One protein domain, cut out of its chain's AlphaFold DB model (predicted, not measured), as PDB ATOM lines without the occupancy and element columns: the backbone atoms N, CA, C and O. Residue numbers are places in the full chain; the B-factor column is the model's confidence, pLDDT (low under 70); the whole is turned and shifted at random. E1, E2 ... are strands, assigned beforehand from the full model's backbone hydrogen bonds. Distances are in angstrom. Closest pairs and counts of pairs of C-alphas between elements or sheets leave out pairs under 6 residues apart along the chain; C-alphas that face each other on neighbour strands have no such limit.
ATOM      1  N   ARG A 236      15.358  11.740 -13.173       92.56
ATOM      2  CA  ARG A 236      14.260  10.888 -13.637       92.56
ATOM      3  C   ARG A 236      13.614  10.160 -12.463       92.56
ATOM      4  O   ARG A 236      14.307   9.656 -11.583       92.56
ATOM      5  N   THR A 237      12.289  10.088 -12.478       92.31
ATOM      6  CA  THR A 237      11.501   9.362 -11.477       92.31
ATOM      7  C   THR A 237      11.342   7.897 -11.883       92.31
ATOM      8  O   THR A 237      11.010   7.595 -13.030       92.31
ATOM      9  N   VAL A 238      11.544   6.987 -10.934       92.56
ATOM     10  CA  VAL A 238      11.145   5.575 -11.014       92.56
ATOM     11  C   VAL A 238       9.846   5.408 -10.232       92.56
ATOM     12  O   VAL A 238       9.713   5.965  -9.144       92.56
ATOM     13  N   LEU A 239       8.895   4.651 -10.784       92.31
ATOM     14  CA  LEU A 239       7.594   4.390 -10.168       92.31
ATOM     15  C   LEU A 239       7.410   2.892  -9.911       92.31
ATOM     16  O   LEU A 239       7.593   2.083 -10.820       92.31
ATOM     17  N   ASN A 240       6.971   2.560  -8.700       89.88
ATOM     18  CA  ASN A 240       6.668   1.224  -8.201       89.88
ATOM     19  C   ASN A 240       7.808   0.213  -8.446       89.88
ATOM     20  O   ASN A 240       7.603  -0.816  -9.087       89.88
ATOM     21  N   GLU A 241       9.017   0.502  -7.951       93.25
ATOM     22  CA  GLU A 241      10.087  -0.501  -7.893       93.25
ATOM     23  C   GLU A 241       9.778  -1.521  -6.776       93.25
ATOM     24  O   GLU A 241       9.747  -1.133  -5.602       93.25
ATOM     25  N   PRO A 242       9.567  -2.814  -7.098       93.31
ATOM     26  CA  PRO A 242       9.199  -3.815  -6.107       93.31
ATOM     27  C   PRO A 242      10.431  -4.384  -5.397       93.31
ATOM     28  O   PRO A 242      11.427  -4.750  -6.028       93.31
ATOM     29  N   LYS A 243      10.331  -4.558  -4.079       92.56
ATOM     30  CA  LYS A 243      11.279  -5.328  -3.255       92.56
ATOM     31  C   LYS A 243      10.501  -6.249  -2.316       92.56
ATOM     32  O   LYS A 243       9.375  -5.936  -1.942       92.56
ATOM     33  N   VAL A 244      11.084  -7.385  -1.936       92.56
ATOM     34  CA  VAL A 244      10.492  -8.319  -0.958       92.56
ATOM     35  C   VAL A 244      11.142  -8.079   0.399       92.56
ATOM     36  O   VAL A 244      12.367  -8.142   0.504       92.56
ATOM     37  N   TYR A 245      10.345  -7.810   1.431       92.50
ATOM     38  CA  TYR A 245      10.862  -7.625   2.784       92.50
ATOM     39  C   TYR A 245      11.187  -8.970   3.454       92.50
ATOM     40  O   TYR A 245      10.466  -9.956   3.281       92.50
ATOM     41  N   ALA A 246      12.270  -9.010   4.230       91.06
ATOM     42  CA  ALA A 246      12.821 -10.215   4.841       91.06
ATOM     43  C   ALA A 246      13.418  -9.896   6.219       91.06
ATOM     44  O   ALA A 246      14.260  -9.008   6.349       91.06
ATOM     45  N   ASN A 247      13.012 -10.643   7.245       85.06
ATOM     46  CA  ASN A 247      13.505 -10.449   8.607       85.06
ATOM     47  C   ASN A 247      15.027 -10.647   8.687       85.06
ATOM     48  O   ASN A 247      15.554 -11.663   8.237       85.06
ATOM     49  N   GLY A 248      15.718  -9.687   9.309       82.19
ATOM     50  CA  GLY A 248      17.180  -9.656   9.420       82.19
ATOM     51  C   GLY A 248      17.885  -8.824   8.340       82.19
ATOM     52  O   GLY A 248      19.078  -8.568   8.476       82.19
ATOM     53  N   THR A 249      17.164  -8.352   7.317       87.44
ATOM     54  CA  THR A 249      17.701  -7.479   6.263       87.44
ATOM     55  C   THR A 249      17.109  -6.078   6.383       87.44
ATOM     56  O   THR A 249      15.942  -5.871   6.074       87.44
ATOM     57  N   ASN A 250      17.923  -5.096   6.776       88.75
ATOM     58  CA  ASN A 250      17.470  -3.702   6.896       88.75
ATOM     59  C   ASN A 250      17.744  -2.866   5.633       88.75
ATOM     60  O   ASN A 250      17.078  -1.859   5.414       88.75
ATOM     61  N   LEU A 251      18.716  -3.271   4.805       90.94
ATOM     62  CA  LEU A 251      19.207  -2.505   3.656       90.94
ATOM     63  C   LEU A 251      18.693  -3.077   2.331       90.94
ATOM     64  O   LEU A 251      19.073  -4.180   1.937       90.94
ATOM     65  N   TYR A 252      17.901  -2.294   1.598       91.62
ATOM     66  CA  TYR A 252      17.365  -2.675   0.289       91.62
ATOM     67  C   TYR A 252      17.921  -1.788  -0.820       91.62
ATOM     68  O   TYR A 252      17.541  -0.625  -0.945       91.62
ATOM     69  N   LYS A 253      18.821  -2.355  -1.634       92.50
ATOM     70  CA  LYS A 253      19.470  -1.666  -2.760       92.50
ATOM     71  C   LYS A 253      18.441  -1.242  -3.811       92.50
ATOM     72  O   LYS A 253      17.666  -2.077  -4.286       92.50
ATOM     73  N   LEU A 254      18.474   0.032  -4.193       91.94
ATOM     74  CA  LEU A 254      17.702   0.609  -5.296       91.94
ATOM     75  C   LEU A 254      18.376   0.292  -6.641       91.94
ATOM     76  O   LEU A 254      19.603   0.204  -6.714       91.94
ATOM     77  N   ASN A 255      17.589   0.086  -7.701       89.12
ATOM     78  CA  ASN A 255      18.131  -0.338  -8.999       89.12
ATOM     79  C   ASN A 255      18.877   0.782  -9.747       89.12
ATOM     80  O   ASN A 255      19.818   0.487 -10.480       89.12
ATOM     81  N   ASN A 256      18.467   2.045  -9.585       88.06
ATOM     82  CA  ASN A 256      19.106   3.202 -10.221       88.06
ATOM     83  C   ASN A 256      19.826   4.061  -9.175       88.06
ATOM     84  O   ASN A 256      19.390   4.166  -8.028       88.06
ATOM     85  N   LYS A 257      20.924   4.698  -9.589       86.81
ATOM     86  CA  LYS A 257      21.782   5.551  -8.760       86.81
ATOM     87  C   LYS A 257      22.399   6.678  -9.604       86.81
ATOM     88  O   LYS A 257      22.506   6.492 -10.815       86.81
ATOM     89  N   PRO A 258      22.821   7.805  -8.999       88.62
ATOM     90  CA  PRO A 258      22.663   8.187  -7.597       88.62
ATOM     91  C   PRO A 258      21.271   8.762  -7.304       88.62
ATOM     92  O   PRO A 258      20.709   9.522  -8.093       88.62
ATOM     93  N   VAL A 259      20.699   8.391  -6.159       89.38
ATOM     94  CA  VAL A 259      19.317   8.744  -5.788       89.38
ATOM     95  C   VAL A 259      19.291  10.101  -5.090       89.38
ATOM     96  O   VAL A 259      20.023  10.323  -4.127       89.38
ATOM     97  N   LYS A 260      18.419  10.996  -5.560       89.12
ATOM     98  CA  LYS A 260      18.176  12.317  -4.970       89.12
ATOM     99  C   LYS A 260      17.266  12.226  -3.750       89.12
ATOM    100  O   LYS A 260      17.555  12.812  -2.714       89.12
ATOM    101  N   GLN A 261      16.147  11.517  -3.894       90.62
ATOM    102  CA  GLN A 261      15.130  11.361  -2.854       90.62
ATOM    103  C   GLN A 261      14.237  10.152  -3.143       90.62
ATOM    104  O   GLN A 261      13.954   9.851  -4.302       90.62
ATOM    105  N   ILE A 262      13.737   9.506  -2.090       91.38
ATOM    106  CA  ILE A 262      12.594   8.587  -2.180       91.38
ATOM    107  C   ILE A 262      11.334   9.442  -2.016       91.38
ATOM    108  O   ILE A 262      11.190  10.139  -1.013       91.38
ATOM    109  N   THR A 263      10.445   9.428  -3.008       91.19
ATOM    110  CA  THR A 263       9.240  10.274  -3.038       91.19
ATOM    111  C   THR A 263       8.047   9.585  -2.381       91.19
ATOM    112  O   THR A 263       7.231  10.240  -1.730       91.19
ATOM    113  N   ARG A 264       7.956   8.255  -2.498       91.25
ATOM    114  CA  ARG A 264       6.917   7.434  -1.866       91.25
ATOM    115  C   ARG A 264       7.449   6.026  -1.610       91.25
ATOM    116  O   ARG A 264       8.046   5.421  -2.488       91.25
ATOM    117  N   LEU A 265       7.184   5.476  -0.427       91.94
ATOM    118  CA  LEU A 265       7.428   4.064  -0.128       91.94
ATOM    119  C   LEU A 265       6.164   3.483   0.508       91.94
ATOM    120  O   LEU A 265       5.642   4.055   1.465       91.94
ATOM    121  N   VAL A 266       5.652   2.380  -0.038       92.81
ATOM    122  CA  VAL A 266       4.429   1.718   0.445       92.81
ATOM    123  C   VAL A 266       4.724   0.258   0.751       92.81
ATOM    124  O   VAL A 266       5.123  -0.488  -0.140       92.81
ATOM    125  N   GLY A 267       4.511  -0.150   2.002       92.38
ATOM    126  CA  GLY A 267       4.711  -1.522   2.466       92.38
ATOM    127  C   GLY A 267       3.475  -2.083   3.163       92.38
ATOM    128  O   GLY A 267       2.668  -1.338   3.721       92.38
ATOM    129  N   VAL A 268       3.333  -3.409   3.141       93.06
ATOM    130  CA  VAL A 268       2.290  -4.111   3.898       93.06
ATOM    131  C   VAL A 268       2.733  -4.202   5.356       93.06
ATOM    132  O   VAL A 268       3.657  -4.950   5.660       93.06
ATOM    133  N   VAL A 269       2.085  -3.462   6.254       92.12
ATOM    134  CA  VAL A 269       2.384  -3.445   7.698       92.12
ATOM    135  C   VAL A 269       1.266  -4.147   8.460       92.12
ATOM    136  O   VAL A 269       0.092  -4.008   8.114       92.12
ATOM    137  N   GLU A 270       1.623  -4.906   9.494       91.81
ATOM    138  CA  GLU A 270       0.681  -5.566  10.403       91.81
ATOM    139  C   GLU A 270       0.451  -4.700  11.646       91.81
ATOM    140  O   GLU A 270       1.401  -4.192  12.239       91.81
ATOM    141  N   VAL A 271      -0.809  -4.508  12.037       90.88
ATOM    142  CA  VAL A 271      -1.181  -3.737  13.228       90.88
ATOM    143  C   VAL A 271      -2.256  -4.474  14.016       90.88
ATOM    144  O   VAL A 271      -3.209  -5.000  13.440       90.88
ATOM    145  N   THR A 272      -2.113  -4.483  15.341       91.06
ATOM    146  CA  THR A 272      -3.135  -4.967  16.273       91.06
ATOM    147  C   THR A 272      -3.793  -3.778  16.965       91.06
ATOM    148  O   THR A 272      -3.110  -2.991  17.620       91.06
ATOM    149  N   GLN A 273      -5.114  -3.630  16.837       91.44
ATOM    150  CA  GLN A 273      -5.886  -2.615  17.564       91.44
ATOM    151  C   GLN A 273      -7.196  -3.191  18.100       91.44
ATOM    152  O   GLN A 273      -7.798  -4.081  17.500       91.44
ATOM    153  N   ASN A 274      -7.661  -2.629  19.215       89.94
ATOM    154  CA  ASN A 274      -8.990  -2.913  19.738       89.94
ATOM    155  C   ASN A 274     -10.031  -2.116  18.945       89.94
ATOM    156  O   ASN A 274     -10.036  -0.885  18.979       89.94
ATOM    157  N   ILE A 275     -10.918  -2.826  18.256       90.88
ATOM    158  CA  ILE A 275     -12.068  -2.280  17.535       90.88
ATOM    159  C   ILE A 275     -13.304  -2.426  18.428       90.88
ATOM    160  O   ILE A 275     -13.423  -3.389  19.181       90.88
ATOM    161  N   THR A 276     -14.211  -1.450  18.389       89.00
ATOM    162  CA  THR A 276     -15.485  -1.522  19.125       89.00
ATOM    163  C   THR A 276     -16.552  -2.100  18.207       89.00
ATOM    164  O   THR A 276     -16.740  -1.573  17.114       89.00
ATOM    165  N   ARG A 277     -17.254  -3.152  18.649       88.00
ATOM    166  CA  ARG A 277     -18.352  -3.770  17.892       88.00
ATOM    167  C   ARG A 277     -19.498  -2.774  17.717       88.00
ATOM    168  O   ARG A 277     -20.051  -2.297  18.711       88.00
ATOM    169  N   GLY A 278     -19.861  -2.491  16.470       82.00
ATOM    170  CA  GLY A 278     -20.944  -1.589  16.106       82.00
ATOM    171  C   GLY A 278     -22.316  -2.014  16.636       82.00
ATOM    172  O   GLY A 278     -22.558  -3.163  16.998       82.00
ATOM    173  N   ASN A 279     -23.253  -1.064  16.652       82.25
ATOM    174  CA  ASN A 279     -24.573  -1.209  17.287       82.25
ATOM    175  C   ASN A 279     -25.571  -2.108  16.518       82.25
ATOM    176  O   ASN A 279     -26.765  -2.084  16.814       82.25
ATOM    177  N   VAL A 280     -25.113  -2.859  15.512       82.00
ATOM    178  CA  VAL A 280     -25.943  -3.669  14.609       82.00
ATOM    179  C   VAL A 280     -25.318  -5.057  14.474       82.00
ATOM    180  O   VAL A 280     -24.206  -5.183  13.968       82.00
ATOM    181  N   SER A 281     -26.050  -6.087  14.908       80.38
ATOM    182  CA  SER A 281     -25.687  -7.500  14.710       80.38
ATOM    183  C   SER A 281     -25.535  -7.805  13.219       80.38
ATOM    184  O   SER A 281     -26.319  -7.310  12.405       80.38
ATOM    185  N   GLY A 282     -24.488  -8.541  12.846       81.19
ATOM    186  CA  GLY A 282     -24.118  -8.758  11.443       81.19
ATOM    187  C   GLY A 282     -23.654  -7.503  10.680       81.19
ATOM    188  O   GLY A 282     -23.410  -7.575   9.480       81.19
ATOM    189  N   GLY A 283     -23.525  -6.345  11.342       83.75
ATOM    190  CA  GLY A 283     -22.975  -5.121  10.752       83.75
ATOM    191  C   GLY A 283     -21.448  -5.154  10.637       83.75
ATOM    192  O   GLY A 283     -20.795  -5.941  11.325       83.75
ATOM    193  N   SER A 284     -20.870  -4.271   9.817       86.81
ATOM    194  CA  SER A 284     -19.421  -4.209   9.580       86.81
ATOM    195  C   SER A 284     -18.721  -3.081  10.350       86.81
ATOM    196  O   SER A 284     -19.207  -1.951  10.401       86.81
ATOM    197  N   ASP A 285     -17.552  -3.387  10.915       88.88
ATOM    198  CA  ASP A 285     -16.759  -2.477  11.747       88.88
ATOM    199  C   ASP A 285     -15.502  -2.013  10.994       88.88
ATOM    200  O   ASP A 285     -14.649  -2.825  10.622       88.88
ATOM    201  N   LEU A 286     -15.390  -0.704  10.745       88.69
ATOM    202  CA  LEU A 286     -14.321  -0.113   9.931       88.69
ATOM    203  C   LEU A 286     -12.959  -0.152  10.642       88.69
ATOM    204  O   LEU A 286     -12.816   0.335  11.764       88.69
ATOM    205  N   LEU A 287     -11.935  -0.645   9.944       90.50
ATOM    206  CA  LEU A 287     -10.555  -0.642  10.418       90.50
ATOM    207  C   LEU A 287      -9.909   0.737  10.165       90.50
ATOM    208  O   LEU A 287      -9.837   1.164   9.011       90.50
ATOM    209  N   PRO A 288      -9.389   1.446  11.191       88.62
ATOM    210  CA  PRO A 288      -8.868   2.816  11.038       88.62
ATOM    211  C   PRO A 288      -7.617   2.970  10.158       88.62
ATOM    212  O   PRO A 288      -7.197   4.093   9.876       88.62
ATOM    213  N   LYS A 289      -6.972   1.863   9.772       89.75
ATOM    214  CA  LYS A 289      -5.750   1.840   8.959       89.75
ATOM    215  C   LYS A 289      -6.047   1.169   7.622       89.75
ATOM    216  O   LYS A 289      -6.224  -0.047   7.560       89.75
ATOM    217  N   THR A 290      -6.116   1.988   6.575       87.38
ATOM    218  CA  THR A 290      -6.596   1.631   5.231       87.38
ATOM    219  C   THR A 290      -5.575   2.019   4.152       87.38
ATOM    220  O   THR A 290      -4.900   3.033   4.337       87.38
ATOM    221  N   PRO A 291      -5.510   1.324   2.999       90.88
ATOM    222  CA  PRO A 291      -6.367   0.209   2.600       90.88
ATOM    223  C   PRO A 291      -5.911  -1.128   3.199       90.88
ATOM    224  O   PRO A 291      -4.715  -1.414   3.281       90.88
ATOM    225  N   VAL A 292      -6.882  -1.935   3.624       88.56
ATOM    226  CA  VAL A 292      -6.670  -3.242   4.257       88.56
ATOM    227  C   VAL A 292      -6.329  -4.286   3.191       88.56
ATOM    228  O   VAL A 292      -6.985  -4.367   2.157       88.56
ATOM    229  N   VAL A 293      -5.296  -5.085   3.450       89.44
ATOM    230  CA  VAL A 293      -4.805  -6.159   2.570       89.44
ATOM    231  C   VAL A 293      -5.377  -7.508   3.002       89.44
ATOM    232  O   VAL A 293      -5.891  -8.259   2.179       89.44
ATOM    233  N   SER A 294      -5.309  -7.819   4.298       90.25
ATOM    234  CA  SER A 294      -5.903  -9.025   4.880       90.25
ATOM    235  C   SER A 294      -6.106  -8.867   6.385       90.25
ATOM    236  O   SER A 294      -5.422  -8.077   7.034       90.25
ATOM    237  N   ILE A 295      -7.025  -9.640   6.961       89.69
ATOM    238  CA  ILE A 295      -7.127  -9.813   8.413       89.69
ATOM    239  C   ILE A 295      -6.286 -11.043   8.783       89.69
ATOM    240  O   ILE A 295      -6.263 -12.022   8.041       89.69
ATOM    241  N   VAL A 296      -5.550 -10.973   9.891       90.25
ATOM    242  CA  VAL A 296      -4.640 -12.035  10.362       90.25
ATOM    243  C   VAL A 296      -5.260 -12.790  11.532       90.25
ATOM    244  O   VAL A 296      -5.207 -14.016  11.576       90.25
ATOM    245  N   SER A 297      -5.876 -12.069  12.469       90.06
ATOM    246  CA  SER A 297      -6.629 -12.661  13.574       90.06
ATOM    247  C   SER A 297      -7.665 -11.689  14.131       90.06
ATOM    248  O   SER A 297      -7.460 -10.474  14.141       90.06
ATOM    249  N   VAL A 298      -8.775 -12.233  14.628       88.69
ATOM    250  CA  VAL A 298      -9.783 -11.499  15.400       88.69
ATOM    251  C   VAL A 298     -10.045 -12.282  16.677       88.69
ATOM    252  O   VAL A 298     -10.328 -13.478  16.622       88.69
ATOM    253  N   SER A 299      -9.933 -11.637  17.836       89.44
ATOM    254  CA  SER A 299     -10.105 -12.309  19.128       89.44
ATOM    255  C   SER A 299     -10.746 -11.422  20.189       89.44
ATOM    256  O   SER A 299     -10.574 -10.201  20.207       89.44
ATOM    257  N   GLN A 300     -11.483 -12.049  21.103       86.62
ATOM    258  CA  GLN A 300     -12.042 -11.406  22.286       86.62
ATOM    259  C   GLN A 300     -11.844 -12.324  23.498       86.62
ATOM    260  O   GLN A 300     -12.392 -13.423  23.567       86.62
ATOM    261  N   GLY A 301     -11.032 -11.880  24.460       81.50
ATOM    262  CA  GLY A 301     -10.631 -12.717  25.593       81.50
ATOM    263  C   GLY A 301      -9.866 -13.959  25.123       81.50
ATOM    264  O   GLY A 301      -8.830 -13.835  24.479       81.50
ATOM    265  N   GLY A 302     -10.379 -15.149  25.450       77.88
ATOM    266  CA  GLY A 302      -9.824 -16.432  24.999       77.88
ATOM    267  C   GLY A 302     -10.415 -16.974  23.689       77.88
ATOM    268  O   GLY A 302     -10.014 -18.051  23.258       77.88
ATOM    269  N   THR A 303     -11.373 -16.273  23.074       82.19
ATOM    270  CA  THR A 303     -12.070 -16.725  21.861       82.19
ATOM    271  C   THR A 303     -11.428 -16.115  20.617       82.19
ATOM    272  O   THR A 303     -11.329 -14.891  20.519       82.19
ATOM    273  N   THR A 304     -11.044 -16.954  19.652       86.00
ATOM    274  CA  THR A 304     -10.532 -16.537  18.334       86.00
ATOM    275  C   THR A 304     -11.551 -16.874  17.254       86.00
ATOM    276  O   THR A 304     -11.869 -18.045  17.047       86.00
ATOM    277  N   TYR A 305     -12.027 -15.848  16.558       87.94
ATOM    278  CA  TYR A 305     -13.008 -15.961  15.482       87.94
ATOM    279  C   TYR A 305     -12.329 -16.374  14.170       87.94
ATOM    280  O   TYR A 305     -11.162 -16.046  13.938       87.94
ATOM    281  N   GLN A 306     -13.046 -17.093  13.309       85.75
ATOM    282  CA  GLN A 306     -12.532 -17.666  12.065       85.75
ATOM    283  C   GLN A 306     -13.027 -16.906  10.828       85.75
ATOM    284  O   GLN A 306     -14.230 -16.746  10.597       85.75
ATOM    285  N   GLN A 307     -12.090 -16.473   9.982       85.69
ATOM    286  CA  GLN A 307     -12.425 -15.807   8.725       85.69
ATOM    287  C   GLN A 307     -13.076 -16.798   7.744       85.69
ATOM    288  O   GLN A 307     -12.547 -17.879   7.500       85.69
ATOM    289  N   GLY A 308     -14.210 -16.417   7.156       83.00
ATOM    290  CA  GLY A 308     -15.001 -17.248   6.244       83.00
ATOM    291  C   GLY A 308     -16.124 -18.052   6.913       83.00
ATOM    292  O   GLY A 308     -16.958 -18.601   6.195       83.00
ATOM    293  N   SER A 309     -16.201 -18.081   8.250       84.00
ATOM    294  CA  SER A 309     -17.372 -18.590   8.987       84.00
ATOM    295  C   SER A 309     -17.965 -17.564   9.949       84.00
ATOM    296  O   SER A 309     -19.179 -17.401   9.968       84.00
ATOM    297  N   ASP A 310     -17.120 -16.863  10.710       86.75
ATOM    298  CA  ASP A 310     -17.533 -15.891  11.730       86.75
ATOM    299  C   ASP A 310     -17.526 -14.457  11.194       86.75
ATOM    300  O   ASP A 310     -18.445 -13.686  11.448       86.75
ATOM    301  N   TYR A 311     -16.512 -14.110  10.399       89.94
ATOM    302  CA  TYR A 311     -16.407 -12.810   9.737       89.94
ATOM    303  C   TYR A 311     -15.761 -12.931   8.355       89.94
ATOM    304  O   TYR A 311     -15.063 -13.899   8.048       89.94
ATOM    305  N   GLN A 312     -15.926 -11.907   7.528       88.25
ATOM    306  CA  GLN A 312     -15.189 -11.710   6.284       88.25
ATOM    307  C   GLN A 312     -14.548 -10.318   6.245       88.25
ATOM    308  O   GLN A 312     -14.910  -9.420   7.002       88.25
ATOM    309  N   LEU A 313     -13.564 -10.130   5.365       89.25
ATOM    310  CA  LEU A 313     -13.050  -8.800   5.046       89.25
ATOM    311  C   LEU A 313     -13.913  -8.229   3.920       89.25
ATOM    312  O   LEU A 313     -14.015  -8.844   2.861       89.25
ATOM    313  N   THR A 314     -14.533  -7.071   4.130       87.81
ATOM    314  CA  THR A 314     -15.277  -6.363   3.077       87.81
ATOM    315  C   THR A 314     -14.920  -4.884   3.103       87.81
ATOM    316  O   THR A 314     -14.992  -4.229   4.143       87.81
ATOM    317  N   ASN A 315     -14.509  -4.351   1.950       85.81
ATOM    318  CA  ASN A 315     -13.876  -3.036   1.825       85.81
ATOM    319  C   ASN A 315     -12.674  -2.896   2.781       85.81
ATOM    320  O   ASN A 315     -11.647  -3.529   2.568       85.81
ATOM    321  N   ASN A 316     -12.809  -2.093   3.838       89.06
ATOM    322  CA  ASN A 316     -11.803  -1.899   4.884       89.06
ATOM    323  C   ASN A 316     -12.339  -2.293   6.275       89.06
ATOM    324  O   ASN A 316     -11.854  -1.792   7.286       89.06
ATOM    325  N   SER A 317     -13.368  -3.135   6.335       88.00
ATOM    326  CA  SER A 317     -14.094  -3.455   7.564       88.00
ATOM    327  C   SER A 317     -14.054  -4.948   7.879       88.00
ATOM    328  O   SER A 317     -14.040  -5.783   6.970       88.00
ATOM    329  N   VAL A 318     -14.107  -5.278   9.171       89.19
ATOM    330  CA  VAL A 318     -14.494  -6.619   9.625       89.19
ATOM    331  C   VAL A 318     -16.003  -6.722   9.443       89.19
ATOM    332  O   VAL A 318     -16.754  -6.027  10.123       89.19
ATOM    333  N   ASP A 319     -16.446  -7.522   8.481       89.50
ATOM    334  CA  ASP A 319     -17.860  -7.746   8.205       89.50
ATOM    335  C   ASP A 319     -18.332  -9.040   8.869       89.50
ATOM    336  O   ASP A 319     -17.821 -10.122   8.588       89.50
ATOM    337  N   TRP A 320     -19.317  -8.907   9.751       88.50
ATOM    338  CA  TRP A 320     -19.884  -9.993  10.547       88.50
ATOM    339  C   TRP A 320     -21.183 -10.544   9.944       88.50
ATOM    340  O   TRP A 320     -21.914 -11.259  10.617       88.50
ATOM    341  N   SER A 321     -21.499 -10.229   8.682       84.69
ATOM    342  CA  SER A 321     -22.713 -10.697   7.990       84.69
ATOM    343  C   SER A 321     -22.805 -12.223   7.770       84.69
ATOM    344  O   SER A 321     -23.799 -12.712   7.226       84.69
ATOM    345  N   LEU A 322     -21.791 -12.988   8.192       85.12
ATOM    346  CA  LEU A 322     -21.785 -14.451   8.174       85.12
ATOM    347  C   LEU A 322     -22.510 -15.024   9.404       85.12
ATOM    348  O   LEU A 322     -22.479 -14.454  10.487       85.12
ATOM    349  N   ASN A 323     -23.114 -16.208   9.266       79.56
ATOM    350  CA  ASN A 323     -23.892 -16.863  10.332       79.56
ATOM    351  C   ASN A 323     -23.028 -17.551  11.422       79.56
ATOM    352  O   ASN A 323     -23.415 -18.606  11.932       79.56
ATOM    353  N   GLY A 324     -21.848 -17.013  11.736       81.44
ATOM    354  CA  GLY A 324     -20.953 -17.534  12.773       81.44
ATOM    355  C   GLY A 324     -21.032 -16.751  14.084       81.44
ATOM    356  O   GLY A 324     -22.033 -16.101  14.386       81.44
ATOM    357  N   GLY A 325     -19.988 -16.848  14.907       82.75
ATOM    358  CA  GLY A 325     -19.917 -16.119  16.175       82.75
ATOM    359  C   GLY A 325     -19.462 -14.670  15.991       82.75
ATOM    360  O   GLY A 325     -18.430 -14.434  15.379       82.75
ATOM    361  N   GLU A 326     -20.158 -13.704  16.598       84.88
ATOM    362  CA  GLU A 326     -19.709 -12.301  16.669       84.88
ATOM    363  C   GLU A 326     -19.400 -11.852  18.119       84.88
ATOM    364  O   GLU A 326     -19.971 -12.393  19.073       84.88
ATOM    365  N   PRO A 327     -18.495 -10.874  18.327       85.56
ATOM    366  CA  PRO A 327     -18.317 -10.179  19.599       85.56
ATOM    367  C   PRO A 327     -19.604  -9.494  20.063       85.56
ATOM    368  O   PRO A 327     -20.401  -9.021  19.251       85.56
ATOM    369  N   ALA A 328     -19.783  -9.366  21.378       83.25
ATOM    370  CA  ALA A 328     -20.963  -8.705  21.930       83.25
ATOM    371  C   ALA A 328     -21.034  -7.218  21.518       83.25
ATOM    372  O   ALA A 328     -20.041  -6.489  21.585       83.25
ATOM    373  N   ILE A 329     -22.221  -6.751  21.126       82.38
ATOM    374  CA  ILE A 329     -22.461  -5.367  20.684       82.38
ATOM    375  C   ILE A 329     -21.981  -4.355  21.739       82.38
ATOM    376  O   ILE A 329     -22.253  -4.507  22.929       82.38
ATOM    377  N   GLY A 330     -21.256  -3.319  21.300       80.75
ATOM    378  CA  GLY A 330     -20.697  -2.279  22.168       80.75
ATOM    379  C   GLY A 330     -19.454  -2.689  22.969       80.75
ATOM    380  O   GLY A 330     -18.912  -1.863  23.702       80.75
ATOM    381  N   THR A 331     -18.971  -3.929  22.838       86.94
ATOM    382  CA  THR A 331     -17.712  -4.369  23.464       86.94
ATOM    383  C   THR A 331     -16.516  -4.193  22.527       86.94
ATOM    384  O   THR A 331     -16.656  -4.164  21.302       86.94
ATOM    385  N   THR A 332     -15.316  -4.073  23.098       89.88
ATOM    386  CA  THR A 332     -14.066  -4.035  22.328       89.88
ATOM    387  C   THR A 332     -13.516  -5.433  22.082       89.88
ATOM    388  O   THR A 332     -13.472  -6.256  23.002       89.88
ATOM    389  N   TYR A 333     -13.024  -5.680  20.875       89.12
ATOM    390  CA  TYR A 333     -12.351  -6.914  20.479       89.12
ATOM    391  C   TYR A 333     -11.058  -6.586  19.719       89.12
ATOM    392  O   TYR A 333     -10.949  -5.542  19.076       89.12
ATOM    393  N   SER A 334     -10.054  -7.452  19.821       90.38
ATOM    394  CA  SER A 334      -8.735  -7.232  19.226       90.38
ATOM    395  C   SER A 334      -8.711  -7.747  17.792       90.38
ATOM    396  O   SER A 334      -8.974  -8.928  17.552       90.38
ATOM    397  N   VAL A 335      -8.348  -6.883  16.844       91.00
ATOM    398  CA  VAL A 335      -8.111  -7.247  15.442       91.00
ATOM    399  C   VAL A 335      -6.643  -7.045  15.127       91.00
ATOM    400  O   VAL A 335      -6.116  -5.958  15.349       91.00
ATOM    401  N   THR A 336      -6.007  -8.068  14.562       91.94
ATOM    402  CA  THR A 336      -4.707  -7.949  13.895       91.94
ATOM    403  C   THR A 336      -4.938  -8.015  12.395       91.94
ATOM    404  O   THR A 336      -5.492  -8.998  11.896       91.94
ATOM    405  N   TRP A 337      -4.538  -6.979  11.661       92.56
ATOM    406  CA  TRP A 337      -4.702  -6.916  10.209       92.56
ATOM    407  C   TRP A 337      -3.487  -6.308   9.525       92.56
ATOM    408  O   TRP A 337      -2.697  -5.581  10.124       92.56
ATOM    409  N   ARG A 338      -3.361  -6.612   8.236       92.88
ATOM    410  CA  ARG A 338      -2.352  -6.072   7.334       92.88
ATOM    411  C   ARG A 338      -2.967  -4.977   6.485       92.88
ATOM    412  O   ARG A 338      -4.059  -5.159   5.947       92.88
ATOM    413  N   TYR A 339      -2.270  -3.862   6.334       92.44
ATOM    414  CA  TYR A 339      -2.695  -2.739   5.498       92.44
ATOM    415  C   TYR A 339      -1.502  -2.152   4.741       92.44
ATOM    416  O   TYR A 339      -0.357  -2.288   5.172       92.44
ATOM    417  N   ASN A 340      -1.763  -1.495   3.612       91.44
ATOM    418  CA  ASN A 340      -0.721  -0.763   2.897       91.44
ATOM    419  C   ASN A 340      -0.453   0.560   3.621       91.44
ATOM    420  O   ASN A 340      -1.241   1.502   3.516       91.44
ATOM    421  N   LYS A 341       0.667   0.638   4.342       92.06
ATOM    422  CA  LYS A 341       1.151   1.872   4.961       92.06
ATOM    423  C   LYS A 341       2.041   2.613   3.964       92.06
ATOM    424  O   LYS A 341       3.007   2.045   3.457       92.06
ATOM    425  N   GLN A 342       1.756   3.893   3.718       92.25
ATOM    426  CA  GLN A 342       2.777   4.802   3.196       92.25
ATOM    427  C   GLN A 342       3.752   5.107   4.337       92.25
ATOM    428  O   GLN A 342       3.372   5.710   5.342       92.25
ATOM    429  N   MET A 343       4.982   4.635   4.188       90.44
ATOM    430  CA  MET A 343       6.023   4.724   5.205       90.44
ATOM    431  C   MET A 343       6.549   6.162   5.300       90.44
ATOM    432  O   MET A 343       6.573   6.899   4.309       90.44
ATOM    433  N   LEU A 344       6.984   6.566   6.491       89.06
ATOM    434  CA  LEU A 344       7.471   7.909   6.795       89.06
ATOM    435  C   LEU A 344       9.002   7.967   6.785       89.06
ATOM    436  O   LEU A 344       9.678   7.208   7.485       89.06
ATOM    437  N   LEU A 345       9.546   8.918   6.022       86.62
ATOM    438  CA  LEU A 345      10.984   9.175   5.957       86.62
ATOM    439  C   LEU A 345      11.526   9.601   7.336       86.62
ATOM    440  O   LEU A 345      10.892  10.366   8.061       86.62
ATOM    441  N   ASN A 346      12.705   9.093   7.689       86.12
ATOM    442  CA  ASN A 346      13.396   9.216   8.979       86.12
ATOM    443  C   ASN A 346      12.666   8.617  10.199       86.12
ATOM    444  O   ASN A 346      13.220   8.660  11.294       86.12
ATOM    445  N   THR A 347      11.470   8.037  10.030       87.50
ATOM    446  CA  THR A 347      10.720   7.363  11.111       87.50
ATOM    447  C   THR A 347      10.629   5.859  10.875       87.50
ATOM    448  O   THR A 347      11.047   5.092  11.733       87.50
ATOM    449  N   ASP A 348      10.127   5.446   9.709       89.62
ATOM    450  CA  ASP A 348       9.999   4.038   9.309       89.62
ATOM    451  C   ASP A 348      11.176   3.588   8.429       89.62
ATOM    452  O   ASP A 348      11.619   2.449   8.499       89.62
ATOM    453  N   TYR A 349      11.702   4.488   7.595       92.06
ATOM    454  CA  TYR A 349      12.855   4.226   6.732       92.06
ATOM    455  C   TYR A 349      13.663   5.505   6.505       92.06
ATOM    456  O   TYR A 349      13.147   6.612   6.653       92.06
ATOM    457  N   LYS A 350      14.920   5.380   6.082       91.38
ATOM    458  CA  LYS A 350      15.747   6.500   5.601       91.38
ATOM    459  C   LYS A 350      16.454   6.126   4.296       91.38
ATOM    460  O   LYS A 350      16.703   4.951   4.034       91.38
ATOM    461  N   LEU A 351      16.794   7.123   3.482       91.00
ATOM    462  CA  LEU A 351      17.688   6.934   2.339       91.00
ATOM    463  C   LEU A 351      19.131   6.912   2.858       91.00
ATOM    464  O   LEU A 351      19.569   7.885   3.468       91.00
ATOM    465  N   THR A 352      19.852   5.815   2.633       88.88
ATOM    466  CA  THR A 352      21.257   5.664   3.046       88.88
ATOM    467  C   THR A 352      22.117   5.312   1.843       88.88
ATOM    468  O   THR A 352      21.762   4.429   1.064       88.88
ATOM    469  N   ASN A 353      23.259   5.977   1.697       84.75
ATOM    470  CA  ASN A 353      24.310   5.609   0.757       84.75
ATOM    471  C   ASN A 353      25.401   4.797   1.474       84.75
ATOM    472  O   ASN A 353      25.789   5.116   2.596       84.75
ATOM    473  N   SER A 354      25.904   3.751   0.821       80.75
ATOM    474  CA  SER A 354      27.059   2.978   1.284       80.75
ATOM    475  C   SER A 354      27.936   2.637   0.086       80.75
ATOM    476  O   SER A 354      27.445   2.080  -0.897       80.75
ATOM    477  N   ALA A 355      29.214   3.023   0.150       78.56
ATOM    478  CA  ALA A 355      30.093   3.114  -1.017       78.56
ATOM    479  C   ALA A 355      29.395   3.862  -2.175       78.56
ATOM    480  O   ALA A 355      29.054   5.033  -2.026       78.56
ATOM    481  N   GLU A 356      29.153   3.189  -3.300       73.88
ATOM    482  CA  GLU A 356      28.506   3.760  -4.487       73.88
ATOM    483  C   GLU A 356      27.015   3.416  -4.625       73.88
ATOM    484  O   GLU A 356      26.397   3.793  -5.620       73.88
ATOM    485  N   ASP A 357      26.429   2.649  -3.705       86.06
ATOM    486  CA  ASP A 357      25.048   2.172  -3.820       86.06
ATOM    487  C   ASP A 357      24.102   2.893  -2.848       86.06
ATOM    488  O   ASP A 357      24.484   3.336  -1.762       86.06
ATOM    489  N   TYR A 358      22.837   2.997  -3.260       90.38
ATOM    490  CA  TYR A 358      21.775   3.685  -2.531       90.38
ATOM    491  C   TYR A 358      20.734   2.678  -2.043       90.38
ATOM    492  O   TYR A 358      20.304   1.795  -2.790       90.38
ATOM    493  N   TYR A 359      20.323   2.831  -0.788       91.56
ATOM    494  CA  TYR A 359      19.484   1.878  -0.075       91.56
ATOM    495  C   TYR A 359      18.286   2.574   0.572       91.56
ATOM    496  O   TYR A 359      18.433   3.622   1.209       91.56
ATOM    497  N   ALA A 360      17.118   1.939   0.487       91.25
ATOM    498  CA  ALA A 360      16.074   2.136   1.483       91.25
ATOM    499  C   ALA A 360      16.487   1.357   2.744       91.25
ATOM    500  O   ALA A 360      16.625   0.132   2.694       91.25
ATOM    501  N   ASP A 361      16.750   2.074   3.838       91.25
ATOM    502  CA  ASP A 361      17.219   1.516   5.108       91.25
ATOM    503  C   ASP A 361      16.114   1.561   6.174       91.25
ATOM    504  O   ASP A 361      15.682   2.642   6.580       91.25
ATOM    505  N   PHE A 362      15.704   0.380   6.639       91.31
ATOM    506  CA  PHE A 362      14.730   0.141   7.711       91.31
ATOM    507  C   PHE A 362      15.383  -0.003   9.106       91.31
ATOM    508  O   PHE A 362      14.805  -0.573  10.027       91.31
ATOM    509  N   SER A 363      16.607   0.506   9.293       86.81
ATOM    510  CA  SER A 363      17.227   0.638  10.621       86.81
ATOM    511  C   SER A 363      16.537   1.600  11.614       86.81
ATOM    512  O   SER A 363      16.769   1.424  12.815       86.81
ATOM    513  N   PRO A 364      15.719   2.602  11.215       88.06
ATOM    514  CA  PRO A 364      14.882   3.351  12.156       88.06
ATOM    515  C   PRO A 364      13.899   2.453  12.923       88.06
ATOM    516  O   PRO A 364      13.372   1.484  12.389       88.06
ATOM    517  N   ALA A 365      13.602   2.795  14.180       79.31
ATOM    518  CA  ALA A 365      12.725   2.006  15.058       79.31
ATOM    519  C   ALA A 365      11.212   2.231  14.805       79.31
ATOM    520  O   ALA A 365      10.436   2.324  15.756       79.31
ATOM    521  N   GLY A 366      10.815   2.387  13.539       85.06
ATOM    522  CA  GLY A 366       9.425   2.582  13.115       85.06
ATOM    523  C   GLY A 366       8.704   1.276  12.775       85.06
ATOM    524  O   GLY A 366       9.124   0.188  13.172       85.06
ATOM    525  N   ASP A 367       7.605   1.384  12.023       87.38
ATOM    526  CA  ASP A 367       6.908   0.197  11.521       87.38
ATOM    527  C   ASP A 367       7.693  -0.409  10.351       87.38
ATOM    528  O   ASP A 367       8.106   0.309   9.441       87.38
ATOM    529  N   ASN A 368       7.811  -1.738  10.322       89.12
ATOM    530  CA  ASN A 368       8.445  -2.479   9.231       89.12
ATOM    531  C   ASN A 368       7.414  -3.267   8.406       89.12
ATOM    532  O   ASN A 368       6.386  -3.682   8.954       89.12
ATOM    533  N   PRO A 369       7.658  -3.507   7.100       92.19
ATOM    534  CA  PRO A 369       6.807  -4.390   6.314       92.19
ATOM    535  C   PRO A 369       6.796  -5.819   6.876       92.19
ATOM    536  O   PRO A 369       7.713  -6.255   7.569       92.19
ATOM    537  N   VAL A 370       5.764  -6.591   6.552       90.62
ATOM    538  CA  VAL A 370       5.664  -7.987   6.987       90.62
ATOM    539  C   VAL A 370       6.620  -8.870   6.179       90.62
ATOM    540  O   VAL A 370       6.698  -8.774   4.953       90.62
ATOM    541  N   ASN A 371       7.314  -9.783   6.861       90.56
ATOM    542  CA  ASN A 371       8.212 -10.765   6.250       90.56
ATOM    543  C   ASN A 371       7.549 -11.538   5.093       90.56
ATOM    544  O   ASN A 371       6.481 -12.127   5.262       90.56
ATOM    545  N   GLY A 372       8.202 -11.554   3.930       86.62
ATOM    546  CA  GLY A 372       7.713 -12.194   2.706       86.62
ATOM    547  C   GLY A 372       6.722 -11.359   1.886       86.62
ATOM    548  O   GLY A 372       6.304 -11.812   0.822       86.62
ATOM    549  N   THR A 373       6.346 -10.154   2.328       91.38
ATOM    550  CA  THR A 373       5.505  -9.244   1.529       91.38
ATOM    551  C   THR A 373       6.339  -8.357   0.610       91.38
ATOM    552  O   THR A 373       7.507  -8.068   0.881       91.38
ATOM    553  N   THR A 374       5.739  -7.919  -0.497       90.69
ATOM    554  CA  THR A 374       6.336  -6.915  -1.377       90.69
ATOM    555  C   THR A 374       6.024  -5.504  -0.889       90.69
ATOM    556  O   THR A 374       4.901  -5.198  -0.488       90.69
ATOM    557  N   PHE A 375       7.020  -4.627  -0.966       92.69
ATOM    558  CA  PHE A 375       6.863  -3.186  -0.820       92.69
ATOM    559  C   PHE A 375       7.312  -2.487  -2.106       92.69
ATOM    560  O   PHE A 375       8.115  -3.023  -2.872       92.69
ATOM    561  N   GLN A 376       6.734  -1.316  -2.365       93.31
ATOM    562  CA  GLN A 376       6.924  -0.535  -3.585       93.31
ATOM    563  C   GLN A 376       7.632   0.775  -3.254       93.31
ATOM    564  O   GLN A 376       7.279   1.431  -2.269       93.31
ATOM    565  N   ILE A 377       8.605   1.156  -4.080       93.50
ATOM    566  CA  ILE A 377       9.405   2.370  -3.906       93.50
ATOM    567  C   ILE A 377       9.296   3.240  -5.162       93.50
ATOM    568  O   ILE A 377       9.594   2.780  -6.263       93.50
ATOM    569  N   ASP A 378       8.933   4.506  -4.977       93.94
ATOM    570  CA  ASP A 378       9.085   5.566  -5.970       93.94
ATOM    571  C   ASP A 378      10.228   6.486  -5.534       93.94
ATOM    572  O   ASP A 378      10.313   6.880  -4.364       93.94
ATOM    573  N   TYR A 379      11.111   6.846  -6.459       93.69
ATOM    574  CA  TYR A 379      12.265   7.688  -6.155       93.69
ATOM    575  C   TYR A 379      12.758   8.457  -7.378       93.69
ATOM    576  O   TYR A 379      12.622   8.004  -8.514       93.69
ATOM    577  N   ASP A 380      13.365   9.614  -7.128       92.38
ATOM    578  CA  ASP A 380      14.055  10.404  -8.144       92.38
ATOM    579  C   ASP A 380      15.551  10.109  -8.076       92.38
ATOM    580  O   ASP A 380      16.158  10.173  -7.001       92.38
ATOM    581  N   PHE A 381      16.169   9.835  -9.219       91.81
ATOM    582  CA  PHE A 381      17.617   9.671  -9.337       91.81
ATOM    583  C   PHE A 381      18.178  10.608 -10.409       91.81
ATOM    584  O   PHE A 381      17.461  11.029 -11.320       91.81
ATOM    585  N   TYR A 382      19.446  10.979 -10.264       91.69
ATOM    586  CA  TYR A 382      20.123  11.893 -11.180       91.69
ATOM    587  C   TYR A 382      20.551  11.184 -12.472       91.69
ATOM    588  O   TYR A 382      20.945  10.019 -12.453       91.69
ATOM    589  N   LEU A 383      20.499  11.905 -13.590       91.56
ATOM    590  CA  LEU A 383      20.958  11.454 -14.903       91.56
ATOM    591  C   LEU A 383      22.374  11.968 -15.192       91.56
ATOM    592  O   LEU A 383      22.768  13.026 -14.702       91.56
TER     593      LEU A 383
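AT A GLANCE: This is residues 236 to 383 of the 1105 residues of the protein "DUF4815 domain-containing protein" of Desulfosporosinus acididurans (UniProt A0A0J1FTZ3). What shape do these atoms make? They make a long rod of two small lobes end to end, each a loose sandwich of one half of a long, curled sheet and a small three-strand sheet: E1, E12 and the first part of E3 with E2, E11 and E10, then the rest of E3, E9, E5 and E6 with E4, E8 and E7. E3 runs through both lobes. What is it built of? The 148 printed residues hold twelve named strands, E1 to E12 along the chain, and no named helix; the class is all strand. The sheet orders are E1, E12, E3, E9, E5, E6, then E2, E11, E10 and E4, E8, E7, all antiparallel. How dense is it? The whole is loose, with a radius of gyration of the C-alphas of 18.9 A and spans of 58 by 27 by 22 A.

HOW THE PARTS SIT: How does the twisted large sheet begin? E1, residues 236 to 244, is an edge strand antiparallel to E12, residues 374 to 382, with N 238 and O 379 2.8 A apart. E3, residues 259 to 276, pairs in a staggered way: with E12 over 259 to 266, N 260 to O 380 being 2.8 A, and with E9, residues 332 to 342, over 266 to 276, N 275 to O 333 being 2.8 A. How does it go on? E9 is antiparallel to E5, residues 292 to 300, with N 293 and O 338 2.8 A apart. E5 and the edge strand E6, residues 303 to 305, form a hairpin, with N 300 and O 303 2.9 A apart. What faces it? In a stack of sheets, three sheets face to face in turn, E2, residues 251 to 253, E11, residues 357 to 361, and E10, residues 350 to 354, face it at 10.7 A; N 252 to O 360 is 3.0 A, and N 359 to O 352 in the hairpin E10 and E11 is 2.8 A. E4, residues 284 to 286, E8, residues 317 to 319, and E7, residues 312 to 314, face it at 9.5 A; N 285 to O 318 is 2.9 A, and N 312 to O 319 in the hairpin E7 and E8 is 2.8 A. The closest C-alphas of E3 and E10 are Ile 262 and Leu 351, 7.0 A, and of E5 and E7 Ile 295 and Leu 313, 6.9 A.

IN THESE COORDINATES: Where do the strands begin and end? E1 begins at C-alpha 236, (14.260, 10.888, -13.637), and E12 ends at C-alpha 382, (20.123, 11.893, -11.180). Which are long? E3 is 44.0 A, E9 27.0 A, E12 25.3 A, E1 23.3 A and E5 20.5 A; E3 bends by 57 degrees at residue 272.

THE WHOLE: How large is it? The two C-alphas farthest apart, Ala 328 and Leu 383, are 59.3 A apart. Which links are long? E8 to E9, residues 320 to 331, and E11 to E12, residues 362 to 373. Is it cut or uncertain? The printed part has no cut, its mean pLDDT is 88.6, and no printed residue is under 70.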